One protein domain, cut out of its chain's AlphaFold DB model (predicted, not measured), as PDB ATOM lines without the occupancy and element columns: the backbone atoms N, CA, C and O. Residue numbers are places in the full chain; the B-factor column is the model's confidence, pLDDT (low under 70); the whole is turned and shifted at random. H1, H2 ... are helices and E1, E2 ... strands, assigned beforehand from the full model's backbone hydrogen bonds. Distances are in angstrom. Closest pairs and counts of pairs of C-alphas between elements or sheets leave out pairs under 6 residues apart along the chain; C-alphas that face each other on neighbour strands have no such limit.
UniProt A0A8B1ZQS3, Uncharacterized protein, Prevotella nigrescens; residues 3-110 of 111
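Overview. This is residues 3 to 110 of the 111 residues of an uncharacterized protein of Prevotella nigrescens (UniProt A0A8B1ZQS3). A small head, made of E1 to H4, and a distant tail helix, H5, are joined by one long link, residues 84 to 100; residues 83 to 95, from the last residue of H4 onward, stand free and stick out from the head as an arm. In the head, three short parallel strands E1, E2 and E3 make a small sheet, H3 grazes it, and H2 and H4 each pack on H3. The printed part has 108 residues, with five named helices and three named strands in the order E1 H1 H2 E2 H3 E3 H4 H5; it is mostly helix. The whole is extended, with a radius of gyration of the C-alphas of 20.2 A and spans of 61 by 28 by 25 A.

Along the chain. E1, residues 3 to 5, begins at C-alpha 3 (255.905, 228.340, 226.491). H1 is residues 6 to 9 and H2 residues 17 to 24, 12.6 A long. E2, residues 34 to 37, measures 9.2 A. H3, residues 46 to 58, measures 18.4 A. E3, residues 62 to 65, measures 10.0 A. H4, residues 69 to 83, is 20.9 A long and ends at C-alpha 83 (271.660, 245.501, 213.672). H5, residues 101 to 108, is 10.6 A long and ends at C-alpha 108 (300.632, 230.778, 199.418).

Arrangement. The sheet runs E1 E2 E3. N 4 and O 35 are 2.8 A apart, and N 63 and O 34 are 2.8 A apart, both within hydrogen-bond range. E1, H1 H2, E2 and E2, H3, E3 are strand-helix-strand units, parallel neighbour strands with helices between, each with a right-handed crossover. H3 only grazes the sheet, with residues 52 to 56. With residues 47 to 52 alone H3 touches H2, closest at the C-alphas of Arg 17 and Phe 48, 4.4 A; they run the same way at a steep tilt of 36 degrees, only just past shallow. H4, with residues 74 to 79 alone, touches H3, closest at the C-alphas of Ala 49 and Leu 75, 5.8 A, at a steep tilt of 61 degrees, the same way. H1 and H2 only just touch, with 3 pairs of C-alphas within 8 A, the closest those of Ile 9 and Arg 22, 7.0 A. H5 is apart from H4. Every O i to N i+4 pair is within hydrogen-bond range in H3, H4 and H5; in H2 it is 1 of 4, beside 4 of 5 O i to N i+3 pairs, and H1 is too short for an O i to N i+4 pair.

Size, cuts and confidence. The C-alphas farthest apart, those of Asp 30 and Asp 102, are 63.0 A apart. The printed part has no cut. The link from H4 to H5, 17 residues, is long. Mean pLDDT of the printed part is 92.7, and residue 90 is under 70.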
ATOM      1  N   THR A   3     254.475 228.670 226.363       95.75
ATOM      2  CA  THR A   3     255.905 228.340 226.491       95.75
ATOM      3  C   THR A   3     256.246 227.138 225.615       95.75
ATOM      4  O   THR A   3     255.549 226.127 225.658       95.75
ATOM      5  N   ILE A   4     257.313 227.246 224.826       96.06
ATOM      6  CA  ILE A   4     257.811 226.206 223.924       96.06
ATOM      7  C   ILE A   4     259.201 225.801 224.405       96.06
ATOM      8  O   ILE A   4     260.140 226.592 224.334       96.06
ATOM      9  N   LYS A   5     259.332 224.565 224.888       97.25
ATOM     10  CA  LYS A   5     260.598 224.031 225.392       97.25
ATOM     11  C   LYS A   5     261.415 223.429 224.263       97.25
ATOM     12  O   LYS A   5     261.092 222.371 223.728       97.25
ATOM     13  N   ILE A   6     262.507 224.096 223.919       96.44
ATOM     14  CA  ILE A   6     263.315 223.738 222.755       96.44
ATOM     15  C   ILE A   6     263.978 222.367 222.901       96.44
ATOM     16  O   ILE A   6     263.967 221.574 221.955       96.44
ATOM     17  N   CYS A   7     264.499 222.061 224.091       96.31
ATOM     18  CA  CYS A   7     265.191 220.800 224.338       96.31
ATOM     19  C   CYS A   7     264.282 219.572 224.142       96.31
ATOM     20  O   CYS A   7     264.759 218.534 223.693       96.31
ATOM     21  N   GLU A   8     262.980 219.689 224.420       96.25
ATOM     22  CA  GLU A   8     262.012 218.591 224.264       96.25
ATOM     23  C   GLU A   8     261.657 218.326 222.786       96.25
ATOM     24  O   GLU A   8     261.275 217.217 222.425       96.25
ATOM     25  N   ILE A   9     261.808 219.327 221.912       95.44
ATOM     26  CA  ILE A   9     261.370 219.267 220.504       95.44
ATOM     27  C   ILE A   9     262.531 218.938 219.552       95.44
ATOM     28  O   ILE A   9     262.361 218.269 218.524       95.44
ATOM     29  N   ILE A  10     263.715 219.473 219.854       95.94
ATOM     30  CA  ILE A  10     264.874 219.452 218.952       95.94
ATOM     31  C   ILE A  10     266.070 218.742 219.596       95.94
ATOM     32  O   ILE A  10     266.833 218.091 218.885       95.94
ATOM     33  N   GLY A  11     266.212 218.832 220.920       96.19
ATOM     34  CA  GLY A  11     267.370 218.345 221.670       96.19
ATOM     35  C   GLY A  11     268.243 219.477 222.221       96.19
ATOM     36  O   GLY A  11     267.908 220.657 222.117       96.19
ATOM     37  N   ASN A  12     269.365 219.098 222.829       96.75
ATOM     38  CA  ASN A  12     270.261 220.003 223.557       96.75
ATOM     39  C   ASN A  12     271.313 220.707 222.673       96.75
ATOM     40  O   ASN A  12     271.745 221.808 223.012       96.75
ATOM     41  N   ASP A  13     271.680 220.105 221.538       97.00
ATOM     42  CA  ASP A  13     272.666 220.620 220.585       97.00
ATOM     43  C   ASP A  13     272.037 220.843 219.204       97.00
ATOM     44  O   ASP A  13     271.815 219.908 218.428       97.00
ATOM     45  N   ILE A  14     271.781 222.103 218.852       97.94
ATOM     46  CA  ILE A  14     270.996 222.447 217.662       97.94
ATOM     47  C   ILE A  14     271.892 223.024 216.579       97.94
ATOM     48  O   ILE A  14     272.340 224.167 216.637       97.94
ATOM     49  N   ARG A  15     272.148 222.218 215.549       97.00
ATOM     50  CA  ARG A  15     273.070 222.581 214.463       97.00
ATOM     51  C   ARG A  15     272.360 222.986 213.179       97.00
ATOM     52  O   ARG A  15     272.858 223.844 212.449       97.00
ATOM     53  N   SER A  16     271.213 222.371 212.898       97.44
ATOM     54  CA  SER A  16     270.500 222.579 211.641       97.44
ATOM     55  C   SER A  16     269.655 223.847 211.665       97.44
ATOM     56  O   SER A  16     268.895 224.087 212.602       97.44
ATOM     57  N   ARG A  17     269.715 224.600 210.565       97.62
ATOM     58  CA  ARG A  17     268.814 225.724 210.286       97.62
ATOM     59  C   ARG A  17     267.350 225.272 210.236       97.62
ATOM     60  O   ARG A  17     266.486 225.939 210.789       97.62
ATOM     61  N   SER A  18     267.081 224.117 209.622       97.25
ATOM     62  CA  SER A  18     265.718 223.602 209.411       97.25
ATOM     63  C   SER A  18     264.984 223.230 210.701       97.25
ATOM     64  O   SER A  18     263.765 223.082 210.687       97.25
ATOM     65  N   SER A  19     265.691 223.125 211.830       97.00
ATOM     66  CA  SER A  19     265.077 222.839 213.128       97.00
ATOM     67  C   SER A  19     264.074 223.911 213.568       97.00
ATOM     68  O   SER A  19     263.186 223.604 214.361       97.00
ATOM     69  N   ILE A  20     264.163 225.141 213.036       97.12
ATOM     70  CA  ILE A  20     263.225 226.231 213.351       97.12
ATOM     71  C   ILE A  20     261.780 225.883 212.975       97.12
ATOM     72  O   ILE A  20     260.849 226.290 213.666       97.12
ATOM     73  N   GLU A  21     261.577 225.070 211.937       97.06
ATOM     74  CA  GLU A  21     260.239 224.696 211.470       97.06
ATOM     75  C   GLU A  21     259.472 223.886 212.522       97.06
ATOM     76  O   GLU A  21     258.253 223.998 212.639       97.06
ATOM     77  N   ARG A  22     260.189 223.148 213.383       96.31
ATOM     78  CA  ARG A  22     259.584 222.444 214.523       96.31
ATOM     79  C   ARG A  22     259.102 223.390 215.624       96.31
ATOM     80  O   ARG A  22     258.229 223.010 216.390       96.31
ATOM     81  N   ILE A  23     259.673 224.591 215.727       95.06
ATOM     82  CA  ILE A  23     259.231 225.626 216.675       95.06
ATOM     83  C   ILE A  23     258.005 226.329 216.104       95.06
ATOM     84  O   ILE A  23     256.995 226.449 216.791       95.06
ATOM     85  N   LYS A  24     258.077 226.736 214.831       94.44
ATOM     86  CA  LYS A  24     256.978 227.414 214.132       94.44
ATOM     87  C   LYS A  24     255.699 226.572 214.109       94.44
ATOM     88  O   LYS A  24     254.620 227.112 214.306       94.44
ATOM     89  N   SER A  25     255.804 225.248 213.964       94.62
ATOM     90  CA  SER A  25     254.634 224.359 214.007       94.62
ATOM     91  C   SER A  25     253.939 224.290 215.374       94.62
ATOM     92  O   SER A  25     252.790 223.868 215.452       94.62
ATOM     93  N   GLN A  26     254.595 224.725 216.457       93.06
ATOM     94  CA  GLN A  26     254.026 224.769 217.812       93.06
ATOM     95  C   GLN A  26     253.362 226.113 218.143       93.06
ATOM     96  O   GLN A  26     252.985 226.358 219.294       93.06
ATOM     97  N   MET A  27     253.227 226.987 217.152       92.44
ATOM     98  CA  MET A  27     253.042 228.420 217.325       92.44
ATOM     99  C   MET A  27     251.726 228.864 216.652       92.44
ATOM    100  O   MET A  27     251.768 229.416 215.556       92.44
ATOM    101  N   PRO A  28     250.553 228.599 217.263       89.25
ATOM    102  CA  PRO A  28     249.253 228.841 216.632       89.25
ATOM    103  C   PRO A  28     248.976 230.341 216.458       89.25
ATOM    104  O   PRO A  28     249.512 231.145 217.217       89.25
ATOM    105  N   ASP A  29     248.182 230.721 215.457       86.12
ATOM    106  CA  ASP A  29     247.988 232.126 215.052       86.12
ATOM    107  C   ASP A  29     247.118 232.952 216.015       86.12
ATOM    108  O   ASP A  29     247.144 234.176 215.962       86.12
ATOM    109  N   ASP A  30     246.363 232.300 216.901       87.69
ATOM    110  CA  ASP A  30     245.485 232.922 217.902       87.69
ATOM    111  C   ASP A  30     246.215 233.349 219.188       87.69
ATOM    112  O   ASP A  30     245.606 233.900 220.104       87.69
ATOM    113  N   GLU A  31     247.522 233.100 219.263       88.00
ATOM    114  CA  GLU A  31     248.374 233.480 220.382       88.00
ATOM    115  C   GLU A  31     249.416 234.513 219.940       88.00
ATOM    116  O   GLU A  31     250.124 234.335 218.944       88.00
ATOM    117  N   ASP A  32     249.552 235.572 220.738       87.88
ATOM    118  CA  ASP A  32     250.446 236.696 220.449       87.88
ATOM    119  C   ASP A  32     251.740 236.666 221.274       87.88
ATOM    120  O   ASP A  32     252.700 237.353 220.933       87.88
ATOM    121  N   CYS A  33     251.802 235.888 222.364       94.38
ATOM    122  CA  CYS A  33     252.952 235.884 223.269       94.38
ATOM    123  C   CYS A  33     253.537 234.482 223.484       94.38
ATOM    124  O   CYS A  33     252.901 233.590 224.063       94.38
ATOM    125  N   PHE A  34     254.802 234.327 223.083       96.06
ATOM    126  CA  PHE A  34     255.549 233.077 223.153       96.06
ATOM    127  C   PHE A  34     256.839 233.224 223.941       96.06
ATOM    128  O   PHE A  34     257.692 234.054 223.628       96.06
ATOM    129  N   PHE A  35     257.025 232.319 224.891       96.62
ATOM    130  CA  PHE A  35     258.292 232.113 225.570       96.62
ATOM    131  C   PHE A  35     258.984 230.893 224.976       96.62
ATOM    132  O   PHE A  35     258.525 229.763 225.116       96.62
ATOM    133  N   ILE A  36     260.095 231.124 224.294       96.94
ATOM    134  CA  ILE A  36     260.973 230.071 223.807       96.94
ATOM    135  C   ILE A  36     261.958 229.755 224.930       96.94
ATOM    136  O   ILE A  36     262.884 230.523 225.205       96.94
ATOM    137  N   ASP A  37     261.712 228.634 225.600       97.94
ATOM    138  CA  ASP A  37     262.496 228.156 226.730       97.94
ATOM    139  C   ASP A  37     263.693 227.340 226.229       97.94
ATOM    140  O   ASP A  37     263.544 226.273 225.624       97.94
ATOM    141  N   MET A  38     264.887 227.883 226.478       97.62
ATOM    142  CA  MET A  38     266.179 227.324 226.076       97.62
ATOM    143  C   MET A  38     266.844 226.508 227.195       97.62
ATOM    144  O   MET A  38     268.024 226.164 227.081       97.62
ATOM    145  N   SER A  39     266.111 226.178 228.264       97.75
ATOM    146  CA  SER A  39     266.614 225.314 229.335       97.75
ATOM    147  C   SER A  39     267.155 224.006 228.761       97.75
ATOM    148  O   SER A  39     266.524 223.381 227.906       97.75
ATOM    149  N   ASN A  40     268.318 223.576 229.256       97.12
ATOM    150  CA  ASN A  40     269.035 222.371 228.813       97.12
ATOM    151  C   ASN A  40     269.515 222.389 227.349       97.12
ATOM    152  O   ASN A  40     270.000 221.375 226.854       97.12
ATOM    153  N   VAL A  41     269.446 223.535 226.660       97.75
ATOM    154  CA  VAL A  41     270.135 223.741 225.381       97.75
ATOM    155  C   VAL A  41     271.556 224.228 225.663       97.75
ATOM    156  O   VAL A  41     271.778 225.290 226.258       97.75
ATOM    157  N   HIS A  42     272.541 223.443 225.239       96.31
ATOM    158  CA  HIS A  42     273.958 223.709 225.489       96.31
ATOM    159  C   HIS A  42     274.633 224.400 224.306       96.31
ATOM    160  O   HIS A  42     275.564 225.186 224.499       96.31
ATOM    161  N   PHE A  43     274.141 224.148 223.091       97.69
ATOM    162  CA  PHE A  43     274.720 224.689 221.873       97.69
ATOM    163  C   PHE A  43     273.660 225.009 220.819       97.69
ATOM    164  O   PHE A  43     272.762 224.211 220.548       97.69
ATOM    165  N   ILE A  44     273.838 226.147 220.146       98.44
ATOM    166  CA  ILE A  44     273.148 226.468 218.898       98.44
ATOM    167  C   ILE A  44     274.150 226.920 217.834       98.44
ATOM    168  O   ILE A  44     275.112 227.633 218.125       98.44
ATOM    169  N   SER A  45     273.926 226.526 216.582       98.31
ATOM    170  CA  SER A  45     274.712 227.029 215.459       98.31
ATOM    171  C   SER A  45     274.342 228.470 215.114       98.31
ATOM    172  O   SER A  45     273.228 228.937 215.368       98.31
ATOM    173  N   ARG A  46     275.267 229.158 214.436       97.50
ATOM    174  CA  ARG A  46     275.019 230.489 213.876       97.50
ATOM    175  C   ARG A  46     273.792 230.508 212.962       97.50
ATOM    176  O   ARG A  46     272.968 231.407 213.075       97.50
ATOM    177  N   SER A  47     273.666 229.513 212.084       97.81
ATOM    178  CA  SER A  47     272.566 229.434 211.121       97.81
ATOM    179  C   SER A  47     271.207 229.242 211.792       97.81
ATOM    180  O   SER A  47     270.229 229.815 211.329       97.81
ATOM    181  N   PHE A  48     271.133 228.484 212.888       98.19
ATOM    182  CA  PHE A  48     269.903 228.365 213.669       98.19
ATOM    183  C   PHE A  48     269.592 229.652 214.445       98.19
ATOM    184  O   PHE A  48     268.453 230.108 214.456       98.19
ATOM    185  N   ALA A  49     270.605 230.292 215.033       98.00
ATOM    186  CA  ALA A  49     270.442 231.572 215.715       98.00
ATOM    187  C   ALA A  49     269.951 232.692 214.772       98.00
ATOM    188  O   ALA A  49     269.134 233.518 215.170       98.00
ATOM    189  N   ASP A  50     270.398 232.692 213.512       97.62
ATOM    190  CA  ASP A  50     269.872 233.583 212.472       97.62
ATOM    191  C   ASP A  50     268.366 233.356 212.214       97.62
ATOM    192  O   ASP A  50     267.642 234.317 211.974       97.62
ATOM    193  N   GLU A  51     267.861 232.124 212.319       97.88
ATOM    194  CA  GLU A  51     266.421 231.853 212.189       97.88
ATOM    195  C   GLU A  51     265.613 232.282 213.409       97.88
ATOM    196  O   GLU A  51     264.495 232.768 213.259       97.88
ATOM    197  N   LEU A  52     266.179 232.164 214.611       96.88
ATOM    198  CA  LEU A  52     265.559 232.721 215.814       96.88
ATOM    199  C   LEU A  52     265.452 234.250 215.717       96.88
ATOM    200  O   LEU A  52     264.449 234.817 216.145       96.88
ATOM    201  N   TYR A  53     266.445 234.911 215.111       96.75
ATOM    202  CA  TYR A  53     266.374 236.343 214.809       96.75
ATOM    203  C   TYR A  53     265.234 236.666 213.849       96.75
ATOM    204  O   TYR A  53     264.433 237.550 214.139       96.75
ATOM    205  N   ASN A  54     265.130 235.938 212.735       96.06
ATOM    206  CA  ASN A  54     264.045 236.150 211.776       96.06
ATOM    207  C   ASN A  54     262.682 235.947 212.449       96.06
ATOM    208  O   ASN A  54     261.827 236.817 212.353       96.06
ATOM    209  N   LEU A  55     262.522 234.875 213.232       95.19
ATOM    210  CA  LEU A  55     261.293 234.608 213.979       95.19
ATOM    211  C   LEU A  55     260.921 235.758 214.928       95.19
ATOM    212  O   LEU A  55     259.753 236.124 215.016       95.19
ATOM    213  N   TYR A  56     261.906 236.336 215.619       94.25
ATOM    214  CA  TYR A  56     261.708 237.486 216.502       94.25
ATOM    215  C   TYR A  56     261.268 238.754 215.753       94.25
ATOM    216  O   TYR A  56     260.478 239.536 216.279       94.25
ATOM    217  N   ILE A  57     261.771 238.973 214.534       93.31
ATOM    218  CA  ILE A  57     261.382 240.117 213.697       93.31
ATOM    219  C   ILE A  57     259.991 239.915 213.093       93.31
ATOM    220  O   ILE A  57     259.179 240.841 213.106       93.31
ATOM    221  N   ASP A  58     259.719 238.715 212.587       92.12
ATOM    222  CA  ASP A  58     258.484 238.391 211.873       92.12
ATOM    223  C   ASP A  58     257.284 238.318 212.822       92.12
ATOM    224  O   ASP A  58     256.164 238.666 212.443       92.12
ATOM    225  N   ARG A  59     257.505 237.900 214.076       88.62
ATOM    226  CA  ARG A  59     256.448 237.712 215.069       88.62
ATOM    227  C   ARG A  59     256.721 238.522 216.331       88.62
ATOM    228  O   ARG A  59     257.549 238.164 217.170       88.62
ATOM    229  N   LYS A  60     255.970 239.615 216.493       82.75
ATOM    230  CA  LYS A  60     255.971 240.398 217.736       82.75
ATOM    231  C   LYS A  60     255.503 239.503 218.892       82.75
ATOM    232  O   LYS A  60     254.593 238.708 218.709       82.75
ATOM    233  N   GLY A  61     256.142 239.627 220.059       90.88
ATOM    234  CA  GLY A  61     255.789 238.857 221.263       90.88
ATOM    235  C   GLY A  61     256.542 237.535 221.449       90.88
ATOM    236  O   GLY A  61     256.156 236.725 222.290       90.88
ATOM    237  N   VAL A  62     257.628 237.309 220.703       95.69
ATOM    238  CA  VAL A  62     258.542 236.181 220.932       95.69
ATOM    239  C   VAL A  62     259.659 236.578 221.900       95.69
ATOM    240  O   VAL A  62     260.399 237.533 221.661       95.69
ATOM    241  N   HIS A  63     259.814 235.814 222.980       95.88
ATOM    242  CA  HIS A  63     260.797 236.046 224.037       95.88
ATOM    243  C   HIS A  63     261.647 234.795 224.283       95.88
ATOM    244  O   HIS A  63     261.114 233.702 224.446       95.88
ATOM    245  N   PHE A  64     262.970 234.947 224.363       96.69
ATOM    246  CA  PHE A  64     263.898 233.839 224.630       96.69
ATOM    247  C   PHE A  64     264.329 233.826 226.098       96.69
ATOM    248  O   PHE A  64     264.994 234.763 226.554       96.69
ATOM    249  N   VAL A  65     264.013 232.755 226.826       97.88
ATOM    250  CA  VAL A  65     264.250 232.629 228.278       97.88
ATOM    251  C   VAL A  65     265.112 231.413 228.623       97.88
ATOM    252  O   VAL A  65     265.306 230.531 227.790       97.88
ATOM    253  N   ASN A  66     265.662 231.400 229.845       98.00
ATOM    254  CA  ASN A  66     266.475 230.309 230.407       98.00
ATOM    255  C   ASN A  66     267.634 229.855 229.505       98.00
ATOM    256  O   ASN A  66     267.896 228.669 229.321       98.00
ATOM    257  N   LYS A  67     268.322 230.827 228.904       97.50
ATOM    258  CA  LYS A  67     269.454 230.576 228.015       97.50
ATOM    259  C   LYS A  67     270.681 230.196 228.837       97.50
ATOM    260  O   LYS A  67     270.969 230.837 229.844       97.50
ATOM    261  N   SER A  68     271.428 229.199 228.376       97.19
ATOM    262  CA  SER A  68     272.801 229.016 228.844       97.19
ATOM    263  C   SER A  68     273.688 230.149 228.320       97.19
ATOM    264  O   SER A  68     273.394 230.755 227.286       97.19
ATOM    265  N   GLU A  69     274.805 230.407 229.000       97.44
ATOM    266  CA  GLU A  69     275.728 231.486 228.632       97.44
ATOM    267  C   GLU A  69     276.224 231.355 227.178       97.44
ATOM    268  O   GLU A  69     276.279 232.331 226.434       97.44
ATOM    269  N   ASN A  70     276.528 230.135 226.725       96.12
ATOM    270  CA  ASN A  70     276.974 229.892 225.349       96.12
ATOM    271  C   ASN A  70     275.888 230.219 224.312       96.12
ATOM    272  O   ASN A  70     276.187 230.806 223.269       96.12
ATOM    273  N   VAL A  71     274.636 229.853 224.597       98.06
ATOM    274  CA  VAL A  71     273.488 230.156 223.732       98.06
ATOM    275  C   VAL A  71     273.241 231.660 223.684       98.06
ATOM    276  O   VAL A  71     273.061 232.216 222.600       98.06
ATOM    277  N   GLU A  72     273.292 232.333 224.834       98.25
ATOM    278  CA  GLU A  72     273.144 233.785 224.925       98.25
ATOM    279  C   GLU A  72     274.227 234.520 224.130       98.25
ATOM    280  O   GLU A  72     273.897 235.340 223.275       98.25
ATOM    281  N   ARG A  73     275.505 234.148 224.292       98.00
ATOM    282  CA  ARG A  73     276.602 234.735 223.504       98.00
ATOM    283  C   ARG A  73     276.393 234.565 221.995       98.00
ATOM    284  O   ARG A  73     276.669 235.494 221.236       98.00
ATOM    285  N   MET A  74     275.916 233.406 221.535       98.06
ATOM    286  CA  MET A  74     275.661 233.187 220.104       98.06
ATOM    287  C   MET A  74     274.528 234.079 219.582       98.06
ATOM    288  O   MET A  74     274.677 234.696 218.524       98.06
ATOM    289  N   LEU A  75     273.420 234.182 220.323       97.62
ATOM    290  CA  LEU A  75     272.321 235.085 219.971       97.62
ATOM    291  C   LEU A  75     272.799 236.538 219.936       97.62
ATOM    292  O   LEU A  75     272.532 237.234 218.962       97.62
ATOM    293  N   ASP A  76     273.593 236.974 220.910       97.25
ATOM    294  CA  ASP A  76     274.161 238.322 220.937       97.25
ATOM    295  C   ASP A  76     275.014 238.626 219.702       97.25
ATOM    296  O   ASP A  76     274.880 239.688 219.089       97.25
ATOM    297  N   VAL A  77     275.884 237.694 219.304       96.25
ATOM    298  CA  VAL A  77     276.704 237.820 218.086       96.25
ATOM    299  C   VAL A  77     275.821 237.915 216.838       96.25
ATOM    300  O   VAL A  77     276.149 238.625 215.879       96.25
ATOM    301  N   VAL A  78     274.682 237.223 216.823       96.38
ATOM    302  CA  VAL A  78     273.697 237.316 215.740       96.38
ATOM    303  C   VAL A  78     273.007 238.663 215.723       96.38
ATOM    304  O   VAL A  78     273.090 239.351 214.706       96.38
ATOM    305  N   TRP A  79     272.410 239.064 216.840       95.69
ATOM    306  CA  TRP A  79     271.676 240.315 216.967       95.69
ATOM    307  C   TRP A  79     272.564 241.509 216.633       95.69
ATOM    308  O   TRP A  79     272.220 242.286 215.746       95.69
ATOM    309  N   LYS A  80     273.748 241.610 217.249       94.31
ATOM    310  CA  LYS A  80     274.708 242.695 216.975       94.31
ATOM    311  C   LYS A  80     275.119 242.728 215.505       94.31
ATOM    312  O   LYS A  80     275.207 243.800 214.908       94.31
ATOM    313  N   GLY A  81     275.346 241.561 214.902       92.31
ATOM    314  CA  GLY A  81     275.706 241.454 213.488       92.31
ATOM    315  C   GLY A  81     274.576 241.840 212.528       92.31
ATOM    316  O   GLY A  81     274.859 242.295 211.423       92.31
ATOM    317  N   ARG A  82     273.311 241.665 212.930       89.75
ATOM    318  CA  ARG A  82     272.123 242.005 212.129       89.75
ATOM    319  C   ARG A  82     271.709 243.468 212.270       89.75
ATOM    320  O   ARG A  82     271.203 244.037 211.308       89.75
ATOM    321  N   THR A  83     271.952 244.080 213.427       86.88
ATOM    322  CA  THR A  83     271.660 245.501 213.672       86.88
ATOM    323  C   THR A  83     272.772 246.431 213.190       86.88
ATOM    324  O   THR A  83     272.518 247.600 212.902       86.88
ATOM    325  N   SER A  84     274.000 245.929 213.048       85.00
ATOM    326  CA  SER A  84     275.126 246.721 212.549       85.00
ATOM    327  C   SER A  84     275.141 246.775 211.022       85.00
ATOM    328  O   SER A  84     275.235 245.751 210.342       85.00
ATOM    329  N   LYS A  85     275.131 247.986 210.453       77.94
ATOM    330  CA  LYS A  85     275.362 248.176 209.015       77.94
ATOM    331  C   LYS A  85     276.781 247.710 208.680       77.94
ATOM    332  O   LYS A  85     277.749 248.223 209.236       77.94
ATOM    333  N   ARG A  86     276.923 246.759 207.752       72.88
ATOM    334  CA  ARG A  86     278.243 246.385 207.220       72.88
ATOM    335  C   ARG A  86     278.847 247.587 206.500       72.88
ATOM    336  O   ARG A  86     278.386 247.962 205.425       72.88
ATOM    337  N   ILE A  87     279.889 248.163 207.085       79.12
ATOM    338  CA  ILE A  87     280.720 249.178 206.443       79.12
ATOM    339  C   ILE A  87     281.944 248.447 205.903       79.12
ATOM    340  O   ILE A  87     282.831 248.059 206.662       79.12
ATOM    341  N   ARG A  88     281.978 248.210 204.589       71.75
ATOM    342  CA  ARG A  88     283.206 247.764 203.930       71.75
ATOM    343  C   ARG A  88     284.102 248.984 203.806       71.75
ATOM    344  O   ARG A  88     283.746 249.926 203.104       71.75
ATOM    345  N   LYS A  89     285.240 248.976 204.496       75.94
ATOM    346  CA  LYS A  89     286.317 249.900 204.145       75.94
ATOM    347  C   LYS A  89     286.764 249.494 202.744       75.94
ATOM    348  O   LYS A  89     287.176 248.353 202.556       75.94
ATOM    349  N   THR A  90     286.605 250.377 201.766       67.81
ATOM    350  CA  THR A  90     287.291 250.253 200.480       67.81
ATOM    351  C   THR A  90     288.764 250.486 200.771       67.81
ATOM    352  O   THR A  90     289.228 251.620 200.829       67.81
ATOM    353  N   VAL A  91     289.457 249.411 201.117       72.31
ATOM    354  CA  VAL A  91     290.912 249.373 201.053       72.31
ATOM    355  C   VAL A  91     291.219 249.058 199.595       72.31
ATOM    356  O   VAL A  91     290.539 248.200 199.027       72.31
ATOM    357  N   ASP A  92     292.169 249.757 198.979       72.75
ATOM    358  CA  ASP A  92     292.755 249.267 197.732       72.75
ATOM    359  C   ASP A  92     293.432 247.940 198.073       72.75
ATOM    360  O   ASP A  92     294.469 247.904 198.732       72.75
ATOM    361  N   VAL A  93     292.751 246.843 197.749       74.31
ATOM    362  CA  VAL A  93     293.278 245.494 197.919       74.31
ATOM    363  C   VAL A  93     293.780 245.065 196.554       74.31
ATOM    364  O   VAL A  93     293.003 245.035 195.597       74.31
ATOM    365  N   GLU A  94     295.065 244.747 196.460       79.69
ATOM    366  CA  GLU A  94     295.614 244.139 195.256       79.69
ATOM    367  C   GLU A  94     294.990 242.750 195.083       79.69
ATOM    368  O   GLU A  94     295.041 241.901 195.974       79.69
ATOM    369  N   VAL A  95     294.321 242.546 193.948       82.50
ATOM    370  CA  VAL A  95     293.788 241.242 193.555       82.50
ATOM    371  C   VAL A  95     294.830 240.583 192.665       82.50
ATOM    372  O   VAL A  95     294.961 240.941 191.493       82.50
ATOM    373  N   GLU A  96     295.567 239.623 193.215       86.00
ATOM    374  CA  GLU A  96     296.473 238.794 192.422       86.00
ATOM    375  C   GLU A  96     295.685 237.706 191.680       86.00
ATOM    376  O   GLU A  96     294.839 237.016 192.255       86.00
ATOM    377  N   ASN A  97     295.940 237.577 190.378       87.88
ATOM    378  CA  ASN A  97     295.308 236.579 189.521       87.88
ATOM    379  C   ASN A  97     296.356 235.553 189.094       87.88
ATOM    380  O   ASN A  97     297.361 235.922 188.489       87.88
ATOM    381  N   TYR A  98     296.077 234.275 189.336       92.38
ATOM    382  CA  TYR A  98     296.916 233.166 188.890       92.38
ATOM    383  C   TYR A  98     296.129 232.302 187.915       92.38
ATOM    384  O   TYR A  98     294.983 231.933 188.174       92.38
ATOM    385  N   THR A  99     296.744 231.988 186.782       89.38
ATOM    386  CA  THR A  99     296.192 231.063 185.782       89.38
ATOM    387  C   THR A  99     296.741 229.648 185.934       89.38
ATOM    388  O   THR A  99     296.218 228.730 185.308       89.38
ATOM    389  N   ASP A 100     297.776 229.483 186.757       94.19
ATOM    390  CA  ASP A 100     298.464 228.228 187.022       94.19
ATOM    391  C   ASP A 100     298.445 227.893 188.523       94.19
ATOM    392  O   ASP A 100     298.492 228.781 189.382       94.19
ATOM    393  N   ILE A 101     298.328 226.601 188.840       93.75
ATOM    394  CA  ILE A 101     298.212 226.139 190.227       93.75
ATOM    395  C   ILE A 101     299.545 226.211 190.975       93.75
ATOM    396  O   ILE A 101     299.535 226.485 192.174       93.75
ATOM    397  N   ASP A 102     300.678 226.013 190.301       95.62
ATOM    398  CA  ASP A 102     301.992 226.066 190.934       95.62
ATOM    399  C   ASP A 102     302.346 227.508 191.313       95.62
ATOM    400  O   ASP A 102     302.857 227.745 192.411       95.62
ATOM    401  N   ASP A 103     301.985 228.482 190.474       92.00
ATOM    402  CA  ASP A 103     302.135 229.911 190.778       92.00
ATOM    403  C   ASP A 103     301.305 230.325 192.003       92.00
ATOM    404  O   ASP A 103     301.820 230.971 192.921       92.00
ATOM    405  N   PHE A 104     300.048 229.874 192.081       93.06
ATOM    406  CA  PHE A 104     299.205 230.101 193.257       93.06
ATOM    407  C   PHE A 104     299.785 229.449 194.522       93.06
ATOM    408  O   PHE A 104     299.837 230.068 195.586       93.06
ATOM    409  N   LEU A 105     300.262 228.204 194.420       94.44
ATOM    410  CA  LEU A 105     300.889 227.497 195.538       94.44
ATOM    411  C   LEU A 105     302.192 228.162 195.988       94.44
ATOM    412  O   LEU A 105     302.527 228.101 197.171       94.44
ATOM    413  N   ASN A 106     302.940 228.781 195.077       93.06
ATOM    414  CA  ASN A 106     304.140 229.531 195.420       93.06
ATOM    415  C   ASN A 106     303.806 230.831 196.152       93.06
ATOM    416  O   ASN A 106     304.462 231.119 197.150       93.06
ATOM    417  N   PHE A 107     302.758 231.552 195.746       90.56
ATOM    418  CA  PHE A 107     302.254 232.700 196.503       90.56
ATOM    419  C   PHE A 107     301.792 232.315 197.913       90.56
ATOM    420  O   PHE A 107     302.151 232.970 198.881       90.56
ATOM    421  N   LEU A 108     301.061 231.208 198.080       91.31
ATOM    422  CA  LEU A 108     300.632 230.778 199.418       91.31
ATOM    423  C   LEU A 108     301.799 230.505 200.381       91.31
ATOM    424  O   LEU A 108     301.594 230.503 201.588       91.31
ATOM    425  N   LYS A 109     303.011 230.257 199.869       93.12
ATOM    426  CA  LYS A 109     304.216 230.092 200.696       93.12
ATOM    427  C   LYS A 109     304.837 231.426 201.127       93.12
ATOM    428  O   LYS A 109     305.741 231.400 201.960       93.12
ATOM    429  N   THR A 110     304.436 232.555 200.540       85.62
ATOM    430  CA  THR A 110     304.967 233.890 200.875       85.62
ATOM    431  C   THR A 110     304.136 234.628 201.929       85.62
ATOM    432  O   THR A 110     304.602 235.654 202.430       85.62
TER     433      THR A 110